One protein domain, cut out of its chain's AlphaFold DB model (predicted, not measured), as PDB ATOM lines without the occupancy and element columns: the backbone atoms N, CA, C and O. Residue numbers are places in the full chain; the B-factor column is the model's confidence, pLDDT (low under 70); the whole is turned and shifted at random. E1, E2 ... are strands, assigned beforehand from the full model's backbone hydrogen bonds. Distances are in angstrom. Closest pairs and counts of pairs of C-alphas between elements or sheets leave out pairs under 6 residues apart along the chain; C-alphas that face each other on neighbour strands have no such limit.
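Overview. This is residues 4 to 87 of the 286 residues of the protein "Hypothetical protein" of Pseudictyota dubia (UniProt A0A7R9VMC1). A strongly twisted, curled sheet of four strands, E3 to E6, has a two-stranded hairpin, E1 and E2, over one of its faces, a small sandwich whose sheets are only partly face to face. The link between E4 and E5 reaches one end of the longest axis at Gly 56. The printed part has 84 residues and six named strands, E1 to E6 along the chain, both sheets antiparallel, with orders E1 - E2 and E3 - E4 - E5 - E6. The class is all strand, with 40 residues in named elements, under half. It is compact, with a radius of gyration of the C-alphas of 13.6 A and spans of 46 by 33 by 23 A.

Along the chain. E1, residues 4 to 9, begins at C-alpha 4 (0.869, -39.959, -44.914) and is 16.1 A long. E2, residues 15 to 21, measures 19.6 A, and E3, residues 33 to 36, 10.3 A. E4, residues 44 to 52, measures 20.6 A and bends by 77 degrees at residue 48. E5, residues 62 to 70, measures 21.6 A and bends by 69 degrees at residue 67. E6, residues 82 to 86, measures 13.4 A and ends at C-alpha 86 (-16.495, -44.400, -32.203).

Arrangement. In the hairpin E1 and E2, N 6 and O 18 are 2.9 A apart, within hydrogen-bond range. The closest C-alphas of E2 and E3 are those of Val 17 and Val 35, 6.5 A apart; E1 and E3 are apart. E3 to E6 form a meander, each strand the antiparallel neighbour of the one before, with N 47 and O 33 at 2.8 A, N 51 and O 63 at 2.7 A, and N 64 and O 85 at 2.8 A.

Size, cuts and confidence. The C-alphas farthest apart, of Asn 23 and Gly 56, are 46.8 A apart. The printed part has no cut; the links E2 to E3 and E5 to E6 are long. The model's pLDDT is under 70 in residues 4 to 29 and 53 to 61.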
ATOM      1  N   SER A   4       0.655 -40.404 -46.292       59.62
ATOM      2  CA  SER A   4       0.869 -39.959 -44.914       59.62
ATOM      3  C   SER A   4      -0.424 -39.352 -44.379       59.62
ATOM      4  O   SER A   4      -1.099 -38.590 -45.073       59.62
ATOM      5  N   ALA A   5      -0.793 -39.732 -43.160       61.41
ATOM      6  CA  ALA A   5      -1.857 -39.081 -42.413       61.41
ATOM      7  C   ALA A   5      -1.198 -38.064 -41.480       61.41
ATOM      8  O   ALA A   5      -0.520 -38.449 -40.526       61.41
ATOM      9  N   ASP A   6      -1.377 -36.781 -41.776       63.94
ATOM     10  CA  ASP A   6      -0.850 -35.699 -40.956       63.94
ATOM     11  C   ASP A   6      -1.973 -35.191 -40.046       63.94
ATOM     12  O   ASP A   6      -3.018 -34.724 -40.508       63.94
ATOM     13  N   LEU A   7      -1.766 -35.296 -38.735       58.47
ATOM     14  CA  LEU A   7      -2.645 -34.688 -37.742       58.47
ATOM     15  C   LEU A   7      -2.323 -33.198 -37.647       58.47
ATOM     16  O   LEU A   7      -1.176 -32.822 -37.403       58.47
ATOM     17  N   TYR A   8      -3.334 -32.349 -37.788       61.62
ATOM     18  CA  TYR A   8      -3.195 -30.915 -37.572       61.62
ATOM     19  C   TYR A   8      -4.320 -30.396 -36.681       61.62
ATOM     20  O   TYR A   8      -5.404 -30.970 -36.602       61.62
ATOM     21  N   VAL A   9      -4.049 -29.310 -35.964       58.91
ATOM     22  CA  VAL A   9      -5.041 -28.637 -35.123       58.91
ATOM     23  C   VAL A   9      -5.602 -27.473 -35.929       58.91
ATOM     24  O   VAL A   9      -4.841 -26.635 -36.415       58.91
ATOM     25  N   SER A  10      -6.919 -27.449 -36.126       63.06
ATOM     26  CA  SER A  10      -7.595 -26.367 -36.841       63.06
ATOM     27  C   SER A  10      -7.505 -25.048 -36.063       63.06
ATOM     28  O   SER A  10      -7.185 -25.022 -34.871       63.06
ATOM     29  N   SER A  11      -7.850 -23.933 -36.710       50.19
ATOM     30  CA  SER A  11      -7.979 -22.627 -36.049       50.19
ATOM     31  C   SER A  11      -8.996 -22.615 -34.900       50.19
ATOM     32  O   SER A  11      -8.932 -21.741 -34.040       50.19
ATOM     33  N   GLU A  12      -9.906 -23.590 -34.869       61.22
ATOM     34  CA  GLU A  12     -10.926 -23.776 -33.832       61.22
ATOM     35  C   GLU A  12     -10.445 -24.686 -32.688       61.22
ATOM     36  O   GLU A  12     -11.183 -24.933 -31.739       61.22
ATOM     37  N   GLY A  13      -9.204 -25.186 -32.749       52.31
ATOM     38  CA  GLY A  13      -8.638 -26.092 -31.746       52.31
ATOM     39  C   GLY A  13      -9.001 -27.566 -31.951       52.31
ATOM     40  O   GLY A  13      -8.600 -28.410 -31.152       52.31
ATOM     41  N   THR A  14      -9.721 -27.896 -33.024       51.66
ATOM     42  CA  THR A  14     -10.158 -29.266 -33.321       51.66
ATOM     43  C   THR A  14      -9.052 -30.055 -34.023       51.66
ATOM     44  O   THR A  14      -8.418 -29.560 -34.959       51.66
ATOM     45  N   LYS A  15      -8.770 -31.281 -33.557       54.28
ATOM     46  CA  LYS A  15      -7.768 -32.168 -34.173       54.28
ATOM     47  C   LYS A  15      -8.360 -32.780 -35.439       54.28
ATOM     48  O   LYS A  15      -9.273 -33.592 -35.350       54.28
ATOM     49  N   LYS A  16      -7.822 -32.408 -36.597       58.69
ATOM     50  CA  LYS A  16      -8.217 -32.924 -37.910       58.69
ATOM     51  C   LYS A  16      -7.107 -33.789 -38.500       58.69
ATOM     52  O   LYS A  16      -5.928 -33.609 -38.184       58.69
ATOM     53  N   VAL A  17      -7.486 -34.737 -39.350       59.84
ATOM     54  CA  VAL A  17      -6.552 -35.623 -40.054       59.84
ATOM     55  C   VAL A  17      -6.556 -35.245 -41.530       59.84
ATOM     56  O   VAL A  17      -7.596 -35.287 -42.175       59.84
ATOM     57  N   SER A  18      -5.397 -34.877 -42.073       61.50
ATOM     58  CA  SER A  18      -5.218 -34.683 -43.513       61.50
ATOM     59  C   SER A  18      -4.551 -35.915 -44.111       61.50
ATOM     60  O   SER A  18      -3.462 -36.308 -43.691       61.50
ATOM     61  N   LEU A  19      -5.190 -36.524 -45.106       64.06
ATOM     62  CA  LEU A  19      -4.582 -37.573 -45.919       64.06
ATOM     63  C   LEU A  19      -3.803 -36.935 -47.070       64.06
ATOM     64  O   LEU A  19      -4.381 -36.354 -47.988       64.06
ATOM     65  N   ARG A  20      -2.478 -37.079 -47.056       61.88
ATOM     66  CA  ARG A  20      -1.604 -36.624 -48.138       61.88
ATOM     67  C   ARG A  20      -1.073 -37.808 -48.933       61.88
ATOM     68  O   ARG A  20      -0.415 -38.695 -48.392       61.88
ATOM     69  N   ARG A  21      -1.293 -37.787 -50.250       63.44
ATOM     70  CA  ARG A  21      -0.495 -38.570 -51.202       63.44
ATOM     71  C   ARG A  21       0.650 -37.710 -51.707       63.44
ATOM     72  O   ARG A  21       0.462 -36.517 -51.944       63.44
ATOM     73  N   ARG A  22       1.799 -38.313 -52.026       50.38
ATOM     74  CA  ARG A  22       2.725 -37.675 -52.978       50.38
ATOM     75  C   ARG A  22       1.971 -37.468 -54.308       50.38
ATOM     76  O   ARG A  22       1.701 -38.438 -55.008       50.38
ATOM     77  N   ASN A  23       1.633 -36.215 -54.622       42.56
ATOM     78  CA  ASN A  23       1.122 -35.718 -55.912       42.56
ATOM     79  C   ASN A  23      -0.349 -35.997 -56.299       42.56
ATOM     80  O   ASN A  23      -0.663 -35.982 -57.486       42.56
ATOM     81  N   ALA A  24      -1.271 -36.191 -55.352       42.28
ATOM     82  CA  ALA A  24      -2.708 -36.151 -55.658       42.28
ATOM     83  C   ALA A  24      -3.497 -35.568 -54.480       42.28
ATOM     84  O   ALA A  24      -3.389 -36.076 -53.365       42.28
ATOM     85  N   ALA A  25      -4.274 -34.512 -54.728       42.50
ATOM     86  CA  ALA A  25      -5.252 -34.025 -53.765       42.50
ATOM     87  C   ALA A  25      -6.411 -35.030 -53.713       42.50
ATOM     88  O   ALA A  25      -7.016 -35.328 -54.743       42.50
ATOM     89  N   LEU A  26      -6.690 -35.582 -52.534       50.47
ATOM     90  CA  LEU A  26      -7.996 -36.176 -52.278       50.47
ATOM     91  C   LEU A  26      -8.980 -35.015 -52.166       50.47
ATOM     92  O   LEU A  26      -8.721 -34.067 -51.427       50.47
ATOM     93  N   SER A  27     -10.055 -35.066 -52.947       50.88
ATOM     94  CA  SER A  27     -11.195 -34.197 -52.693       50.88
ATOM     95  C   SER A  27     -11.965 -34.777 -51.512       50.88
ATOM     96  O   SER A  27     -12.277 -35.969 -51.518       50.88
ATOM     97  N   ASP A  28     -12.272 -33.935 -50.530       56.12
ATOM     98  CA  ASP A  28     -13.172 -34.261 -49.421       56.12
ATOM     99  C   ASP A  28     -14.650 -34.296 -49.881       56.12
ATOM    100  O   ASP A  28     -15.553 -34.508 -49.072       56.12
ATOM    101  N   ASP A  29     -14.916 -34.104 -51.183       57.06
ATOM    102  CA  ASP A  29     -16.256 -34.137 -51.771       57.06
ATOM    103  C   ASP A  29     -16.934 -35.497 -51.531       57.06
ATOM    104  O   ASP A  29     -16.673 -36.487 -52.219       57.06
ATOM    105  N   GLY A  30     -17.845 -35.530 -50.557       71.31
ATOM    106  CA  GLY A  30     -18.706 -36.678 -50.259       71.31
ATOM    107  C   GLY A  30     -18.636 -37.202 -48.823       71.31
ATOM    108  O   GLY A  30     -19.443 -38.067 -48.481       71.31
ATOM    109  N   PHE A  31     -17.735 -36.683 -47.981       79.81
ATOM    110  CA  PHE A  31     -17.639 -37.057 -46.565       79.81
ATOM    111  C   PHE A  31     -17.866 -35.851 -45.652       79.81
ATOM    112  O   PHE A  31     -17.430 -34.743 -45.948       79.81
ATOM    113  N   GLU A  32     -18.550 -36.069 -44.529       80.31
ATOM    114  CA  GLU A  32     -18.739 -35.029 -43.511       80.31
ATOM    115  C   GLU A  32     -17.465 -34.815 -42.679       80.31
ATOM    116  O   GLU A  32     -17.228 -33.707 -42.202       80.31
ATOM    117  N   ASP A  33     -16.656 -35.866 -42.494       79.69
ATOM    118  CA  ASP A  33     -15.361 -35.819 -41.803       79.69
ATOM    119  C   ASP A  33     -14.487 -37.033 -42.166       79.69
ATOM    120  O   ASP A  33     -14.983 -38.037 -42.682       79.69
ATOM    121  N   ILE A  34     -13.186 -36.972 -41.875       83.12
ATOM    122  CA  ILE A  34     -12.239 -38.078 -42.056       83.12
ATOM    123  C   ILE A  34     -11.540 -38.352 -40.725       83.12
ATOM    124  O   ILE A  34     -10.817 -37.511 -40.191       83.12
ATOM    125  N   VAL A  35     -11.718 -39.567 -40.205       84.19
ATOM    126  CA  VAL A  35     -11.252 -39.942 -38.866       84.19
ATOM    127  C   VAL A  35     -10.366 -41.181 -38.929       84.19
ATOM    128  O   VAL A  35     -10.625 -42.126 -39.675       84.19
ATOM    129  N   LEU A  36      -9.311 -41.185 -38.115       84.25
ATOM    130  CA  LEU A  36      -8.515 -42.377 -37.843       84.25
ATOM    131  C   LEU A  36      -9.180 -43.170 -36.713       84.25
ATOM    132  O   LEU A  36      -9.285 -42.673 -35.591       84.25
ATOM    133  N   ASP A  37      -9.605 -44.402 -36.985       85.44
ATOM    134  CA  ASP A  37     -10.181 -45.274 -35.960       85.44
ATOM    135  C   ASP A  37      -9.086 -45.823 -35.032       85.44
ATOM    136  O   ASP A  37      -8.541 -46.912 -35.234       85.44
ATOM    137  N   SER A  38      -8.759 -45.053 -33.995       77.06
ATOM    138  CA  SER A  38      -7.761 -45.425 -32.988       77.06
ATOM    139  C   SER A  38      -8.225 -46.536 -32.040       77.06
ATOM    140  O   SER A  38      -7.397 -47.109 -31.337       77.06
ATOM    141  N   ASN A  39      -9.528 -46.833 -31.993       72.62
ATOM    142  CA  ASN A  39     -10.125 -47.704 -30.976       72.62
ATOM    143  C   ASN A  39     -10.349 -49.148 -31.448       72.62
ATOM    144  O   ASN A  39     -10.746 -49.989 -30.642       72.62
ATOM    145  N   GLY A  40     -10.087 -49.456 -32.721       71.94
ATOM    146  CA  GLY A  40     -10.245 -50.812 -33.242       71.94
ATOM    147  C   GLY A  40      -9.355 -51.119 -34.437       71.94
ATOM    148  O   GLY A  40      -8.426 -51.919 -34.336       71.94
ATOM    149  N   SER A  41      -9.666 -50.523 -35.586       76.88
ATOM    150  CA  SER A  41      -9.137 -50.978 -36.877       76.88
ATOM    151  C   SER A  41      -7.812 -50.330 -37.289       76.88
ATOM    152  O   SER A  41      -7.067 -50.927 -38.065       76.88
ATOM    153  N   GLY A  42      -7.482 -49.141 -36.773       81.19
ATOM    154  CA  GLY A  42      -6.329 -48.359 -37.238       81.19
ATOM    155  C   GLY A  42      -6.463 -47.889 -38.691       81.19
ATOM    156  O   GLY A  42      -5.475 -47.473 -39.292       81.19
ATOM    157  N   CYS A  43      -7.665 -47.989 -39.258       86.19
ATOM    158  CA  CYS A  43      -7.980 -47.572 -40.613       86.19
ATOM    159  C   CYS A  43      -8.379 -46.093 -40.644       86.19
ATOM    160  O   CYS A  43      -8.895 -45.549 -39.663       86.19
ATOM    161  N   VAL A  44      -8.198 -45.459 -41.802       85.06
ATOM    162  CA  VAL A  44      -8.755 -44.128 -42.061       85.06
ATOM    163  C   VAL A  44     -10.136 -44.289 -42.677       85.06
ATOM    164  O   VAL A  44     -10.293 -44.968 -43.695       85.06
ATOM    165  N   VAL A  45     -11.133 -43.673 -42.050       87.25
ATOM    166  CA  VAL A  45     -12.546 -43.817 -42.399       87.25
ATOM    167  C   VAL A  45     -13.120 -42.450 -42.757       87.25
ATOM    168  O   VAL A  45     -13.017 -41.508 -41.974       87.25
ATOM    169  N   GLY A  46     -13.741 -42.356 -43.932       87.88
ATOM    170  CA  GLY A  46     -14.543 -41.201 -44.330       87.88
ATOM    171  C   GLY A  46     -15.949 -41.339 -43.758       87.88
ATOM    172  O   GLY A  46     -16.656 -42.296 -44.081       87.88
ATOM    173  N   ILE A  47     -16.344 -40.424 -42.878       86.94
ATOM    174  CA  ILE A  47     -17.645 -40.409 -42.209       86.94
ATOM    175  C   ILE A  47     -18.703 -39.883 -43.177       86.94
ATOM    176  O   ILE A  47     -18.568 -38.796 -43.732       86.94
ATOM    177  N   THR A  48     -19.768 -40.657 -43.372       87.00
ATOM    178  CA  THR A  48     -20.912 -40.282 -44.215       87.00
ATOM    179  C   THR A  48     -22.118 -39.845 -43.395       87.00
ATOM    180  O   THR A  48     -22.978 -39.134 -43.906       87.00
ATOM    181  N   THR A  49     -22.245 -40.308 -42.146       85.25
ATOM    182  CA  THR A  49     -23.365 -39.931 -41.275       85.25
ATOM    183  C   THR A  49     -23.008 -40.073 -39.797       85.25
ATOM    184  O   THR A  49     -22.545 -41.131 -39.352       85.25
ATOM    185  N   TYR A  50     -23.327 -39.054 -38.997       83.25
ATOM    186  CA  TYR A  50     -23.282 -39.131 -37.534       83.25
ATOM    187  C   TYR A  50     -24.520 -39.823 -36.949       83.25
ATOM    188  O   TYR A  50     -25.664 -39.445 -37.195       83.25
ATOM    189  N   ILE A  51     -24.295 -40.811 -36.088       81.50
ATOM    190  CA  ILE A  51     -25.324 -41.516 -35.323       81.50
ATOM    191  C   ILE A  51     -25.189 -41.109 -33.853       81.50
ATOM    192  O   ILE A  51     -24.300 -41.572 -33.130       81.50
ATOM    193  N   SER A  52     -26.103 -40.256 -33.384       71.06
ATOM    194  CA  SER A  52     -26.211 -39.947 -31.956       71.06
ATOM    195  C   SER A  52     -26.936 -41.081 -31.225       71.06
ATOM    196  O   SER A  52     -28.031 -41.483 -31.620       71.06
ATOM    197  N   ALA A  53     -26.335 -41.623 -30.163       63.59
ATOM    198  CA  ALA A  53     -27.029 -42.573 -29.303       63.59
ATOM    199  C   ALA A  53     -28.148 -41.838 -28.543       63.59
ATOM    200  O   ALA A  53     -27.886 -40.917 -27.764       63.59
ATOM    201  N   ALA A  54     -29.401 -42.231 -28.782       51.06
ATOM    202  CA  ALA A  54     -30.566 -41.749 -28.049       51.06
ATOM    203  C   ALA A  54     -30.572 -42.347 -26.630       51.06
ATOM    204  O   ALA A  54     -31.255 -43.324 -26.348       51.06
ATOM    205  N   GLY A  55     -29.752 -41.788 -25.742       50.84
ATOM    206  CA  GLY A  55     -29.740 -42.095 -24.314       50.84
ATOM    207  C   GLY A  55     -29.683 -40.792 -23.529       50.84
ATOM    208  O   GLY A  55     -28.751 -40.008 -23.702       50.84
ATOM    209  N   GLY A  56     -30.713 -40.525 -22.724       42.00
ATOM    210  CA  GLY A  56     -30.868 -39.315 -21.915       42.00
ATOM    211  C   GLY A  56     -29.862 -39.238 -20.768       42.00
ATOM    212  O   GLY A  56     -30.198 -39.520 -19.625       42.00
ATOM    213  N   GLY A  57     -28.632 -38.843 -21.080       46.78
ATOM    214  CA  GLY A  57     -27.579 -38.551 -20.115       46.78
ATOM    215  C   GLY A  57     -26.514 -37.676 -20.767       46.78
ATOM    216  O   GLY A  57     -26.226 -37.813 -21.954       46.78
ATOM    217  N   THR A  58     -25.948 -36.752 -20.001       50.28
ATOM    218  CA  THR A  58     -25.047 -35.646 -20.385       50.28
ATOM    219  C   THR A  58     -23.688 -36.054 -20.985       50.28
ATOM    220  O   THR A  58     -22.762 -35.253 -21.044       50.28
ATOM    221  N   SER A  59     -23.541 -37.278 -21.493       54.06
ATOM    222  CA  SER A  59     -22.363 -37.743 -22.234       54.06
ATOM    223  C   SER A  59     -22.805 -38.627 -23.398       54.06
ATOM    224  O   SER A  59     -22.802 -39.855 -23.327       54.06
ATOM    225  N   LYS A  60     -23.245 -37.985 -24.486       57.09
ATOM    226  CA  LYS A  60     -23.610 -38.680 -25.724       57.09
ATOM    227  C   LYS A  60     -22.336 -39.145 -26.428       57.09
ATOM    228  O   LYS A  60     -21.665 -38.345 -27.071       57.09
ATOM    229  N   LYS A  61     -22.029 -40.443 -26.350       58.03
ATOM    230  CA  LYS A  61     -21.081 -41.074 -27.281       58.03
ATOM    231  C   LYS A  61     -21.625 -40.903 -28.702       58.03
ATOM    232  O   LYS A  61     -22.724 -41.379 -29.000       58.03
ATOM    233  N   GLN A  62     -20.887 -40.196 -29.551       73.38
ATOM    234  CA  GLN A  62     -21.200 -40.069 -30.970       73.38
ATOM    235  C   GLN A  62     -20.511 -41.206 -31.727       73.38
ATOM    236  O   GLN A  62     -19.322 -41.468 -31.548       73.38
ATOM    237  N   TYR A  63     -21.274 -41.913 -32.554       82.38
ATOM    238  CA  TYR A  63     -20.728 -42.897 -33.483       82.38
ATOM    239  C   TYR A  63     -20.833 -42.323 -34.889       82.38
ATOM    240  O   TYR A  63     -21.881 -41.795 -35.246       82.38
ATOM    241  N   GLY A  64     -19.786 -42.446 -35.692       85.38
ATOM    242  CA  GLY A  64     -19.847 -42.185 -37.124       85.38
ATOM    243  C   GLY A  64     -20.090 -43.489 -37.877       85.38
ATOM    244  O   GLY A  64     -19.501 -44.519 -37.543       85.38
ATOM    245  N   ARG A  65     -20.964 -43.472 -38.883       87.31
ATOM    246  CA  ARG A  65     -20.969 -44.488 -39.940       87.31
ATOM    247  C   ARG A  65     -20.208 -43.912 -41.126       87.31
ATOM    248  O   ARG A  65     -20.400 -42.746 -41.467       87.31
ATOM    249  N   GLY A  66     -19.333 -44.712 -41.715       89.69
ATOM    250  CA  GLY A  66     -18.482 -44.274 -42.808       89.69
ATOM    251  C   GLY A  66     -17.943 -45.431 -43.630       89.69
ATOM    252  O   GLY A  66     -18.268 -46.591 -43.375       89.69
ATOM    253  N   VAL A  67     -17.100 -45.107 -44.602       89.38
ATOM    254  CA  VAL A  67     -16.429 -46.074 -45.476       89.38
ATOM    255  C   VAL A  67     -14.927 -46.057 -45.233       89.38
ATOM    256  O   VAL A  67     -14.323 -45.003 -45.023       89.38
ATOM    257  N   THR A  68     -14.305 -47.234 -45.254       88.50
ATOM    258  CA  THR A  68     -12.844 -47.339 -45.124       88.50
ATOM    259  C   THR A  68     -12.166 -46.790 -46.375       88.50
ATOM    260  O   THR A  68     -12.421 -47.274 -47.476       88.50
ATOM    261  N   LEU A  69     -11.284 -45.808 -46.200       85.25
ATOM    262  CA  LEU A  69     -10.492 -45.210 -47.277       85.25
ATOM    263  C   LEU A  69      -9.100 -45.845 -47.346       85.25
ATOM    264  O   LEU A  69      -8.610 -46.173 -48.428       85.25
ATOM    265  N   VAL A  70      -8.476 -46.046 -46.184       85.44
ATOM    266  CA  VAL A  70      -7.113 -46.578 -46.060       85.44
ATOM    267  C   VAL A  70      -7.078 -47.635 -44.961       85.44
ATOM    268  O   VAL A  70      -7.566 -47.396 -43.856       85.44
ATOM    269  N   GLU A  71      -6.515 -48.799 -45.271       86.12
ATOM    270  CA  GLU A  71      -6.319 -49.891 -44.320       86.12
ATOM    271  C   GLU A  71      -5.129 -49.615 -43.386       86.12
ATOM    272  O   GLU A  71      -4.313 -48.719 -43.615       86.12
ATOM    273  N   ARG A  72      -5.013 -50.390 -42.304       84.38
ATOM    274  CA  ARG A  72      -3.971 -50.220 -41.274       84.38
ATOM    275  C   ARG A  72      -2.538 -50.284 -41.819       84.38
ATOM    276  O   ARG A  72      -1.626 -49.711 -41.228       84.38
ATOM    277  N   ASP A  73      -2.328 -50.999 -42.918       79.19
ATOM    278  CA  ASP A  73      -1.034 -51.129 -43.595       79.19
ATOM    279  C   ASP A  73      -0.703 -49.933 -44.515       79.19
ATOM    280  O   ASP A  73       0.351 -49.906 -45.154       79.19
ATOM    281  N   GLY A  74      -1.583 -48.928 -44.575       75.50
ATOM    282  CA  GLY A  74      -1.438 -47.758 -45.435       75.50
ATOM    283  C   GLY A  74      -1.827 -48.015 -46.893       75.50
ATOM    284  O   GLY A  74      -1.536 -47.174 -47.752       75.50
ATOM    285  N   THR A  75      -2.453 -49.156 -47.208       75.56
ATOM    286  CA  THR A  75      -2.988 -49.439 -48.545       75.56
ATOM    287  C   THR A  75      -4.383 -48.841 -48.721       75.56
ATOM    288  O   THR A  75      -5.179 -48.747 -47.788       75.56
ATOM    289  N   VAL A  76      -4.687 -48.385 -49.939       76.44
ATOM    290  CA  VAL A  76      -6.008 -47.826 -50.264       76.44
ATOM    291  C   VAL A  76      -7.008 -48.965 -50.379       76.44
ATOM    292  O   VAL A  76      -6.794 -49.902 -51.156       76.44
ATOM    293  N   CYS A  77      -8.122 -48.854 -49.663       79.31
ATOM    294  CA  CYS A  77      -9.158 -49.870 -49.717       79.31
ATOM    295  C   CYS A  77      -9.842 -49.821 -51.094       79.31
ATOM    296  O   CYS A  77     -10.509 -48.851 -51.447       79.31
ATOM    297  N   ARG A  78      -9.653 -50.866 -51.910       74.12
ATOM    298  CA  ARG A  78     -10.255 -50.952 -53.258       74.12
ATOM    299  C   ARG A  78     -11.750 -51.254 -53.221       74.12
ATOM    300  O   ARG A  78     -12.444 -51.041 -54.209       74.12
ATOM    301  N   THR A  79     -12.234 -51.781 -52.103       79.94
ATOM    302  CA  THR A  79     -13.627 -52.168 -51.915       79.94
ATOM    303  C   THR A  79     -14.173 -51.373 -50.747       79.94
ATOM    304  O   THR A  79     -13.711 -51.546 -49.625       79.94
ATOM    305  N   GLN A  80     -15.147 -50.501 -50.999       79.19
ATOM    306  CA  GLN A  80     -15.758 -49.702 -49.942       79.19
ATOM    307  C   GLN A  80     -16.415 -50.633 -48.918       79.19
ATOM    308  O   GLN A  80     -17.357 -51.361 -49.232       79.19
ATOM    309  N   ARG A  81     -15.873 -50.644 -47.698       83.56
ATOM    310  CA  ARG A  81     -16.436 -51.369 -46.558       83.56
ATOM    311  C   ARG A  81     -17.037 -50.370 -45.589       83.56
ATOM    312  O   ARG A  81     -16.330 -49.472 -45.125       83.56
ATOM    313  N   ASP A  82     -18.310 -50.574 -45.278       85.88
ATOM    314  CA  ASP A  82     -19.012 -49.834 -44.237       85.88
ATOM    315  C   ASP A  82     -18.414 -50.166 -42.869       85.88
ATOM    316  O   ASP A  82     -18.342 -51.328 -42.464       85.88
ATOM    317  N   VAL A  83     -18.012 -49.128 -42.143       86.81
ATOM    318  CA  VAL A  83     -17.446 -49.234 -40.801       86.81
ATOM    319  C   VAL A  83     -18.160 -48.260 -39.874       86.81
ATOM    320  O   VAL A  83     -18.531 -47.144 -40.245       86.81
ATOM    321  N   ARG A  84     -18.368 -48.707 -38.636       85.50
ATOM    322  CA  ARG A  84     -18.862 -47.870 -37.548       85.50
ATOM    323  C   ARG A  84     -17.685 -47.476 -36.671       85.50
ATOM    324  O   ARG A  84     -17.066 -48.345 -36.067       85.50
ATOM    325  N   VAL A  85     -17.410 -46.181 -36.587       86.31
ATOM    326  CA  VAL A  85     -16.302 -45.632 -35.800       86.31
ATOM    327  C   VAL A  85     -16.860 -44.948 -34.560       86.31
ATOM    328  O   VAL A  85     -17.863 -44.233 -34.617       86.31
ATOM    329  N   THR A  86     -16.229 -45.182 -33.413       81.75
ATOM    330  CA  THR A  86     -16.495 -44.400 -32.203       81.75
ATOM    331  C   THR A  86     -15.681 -43.124 -32.284       81.75
ATOM    332  O   THR A  86     -14.453 -43.177 -32.268       81.75
ATOM    333  N   LEU A  87     -16.365 -41.988 -32.384       77.44
ATOM    334  CA  LEU A  87     -15.694 -40.702 -32.483       77.44
ATOM    335  C   LEU A  87     -15.116 -40.340 -31.111       77.44
ATOM    336  O   LEU A  87     -15.805 -40.531 -30.098       77.44
TER     337      LEU A  87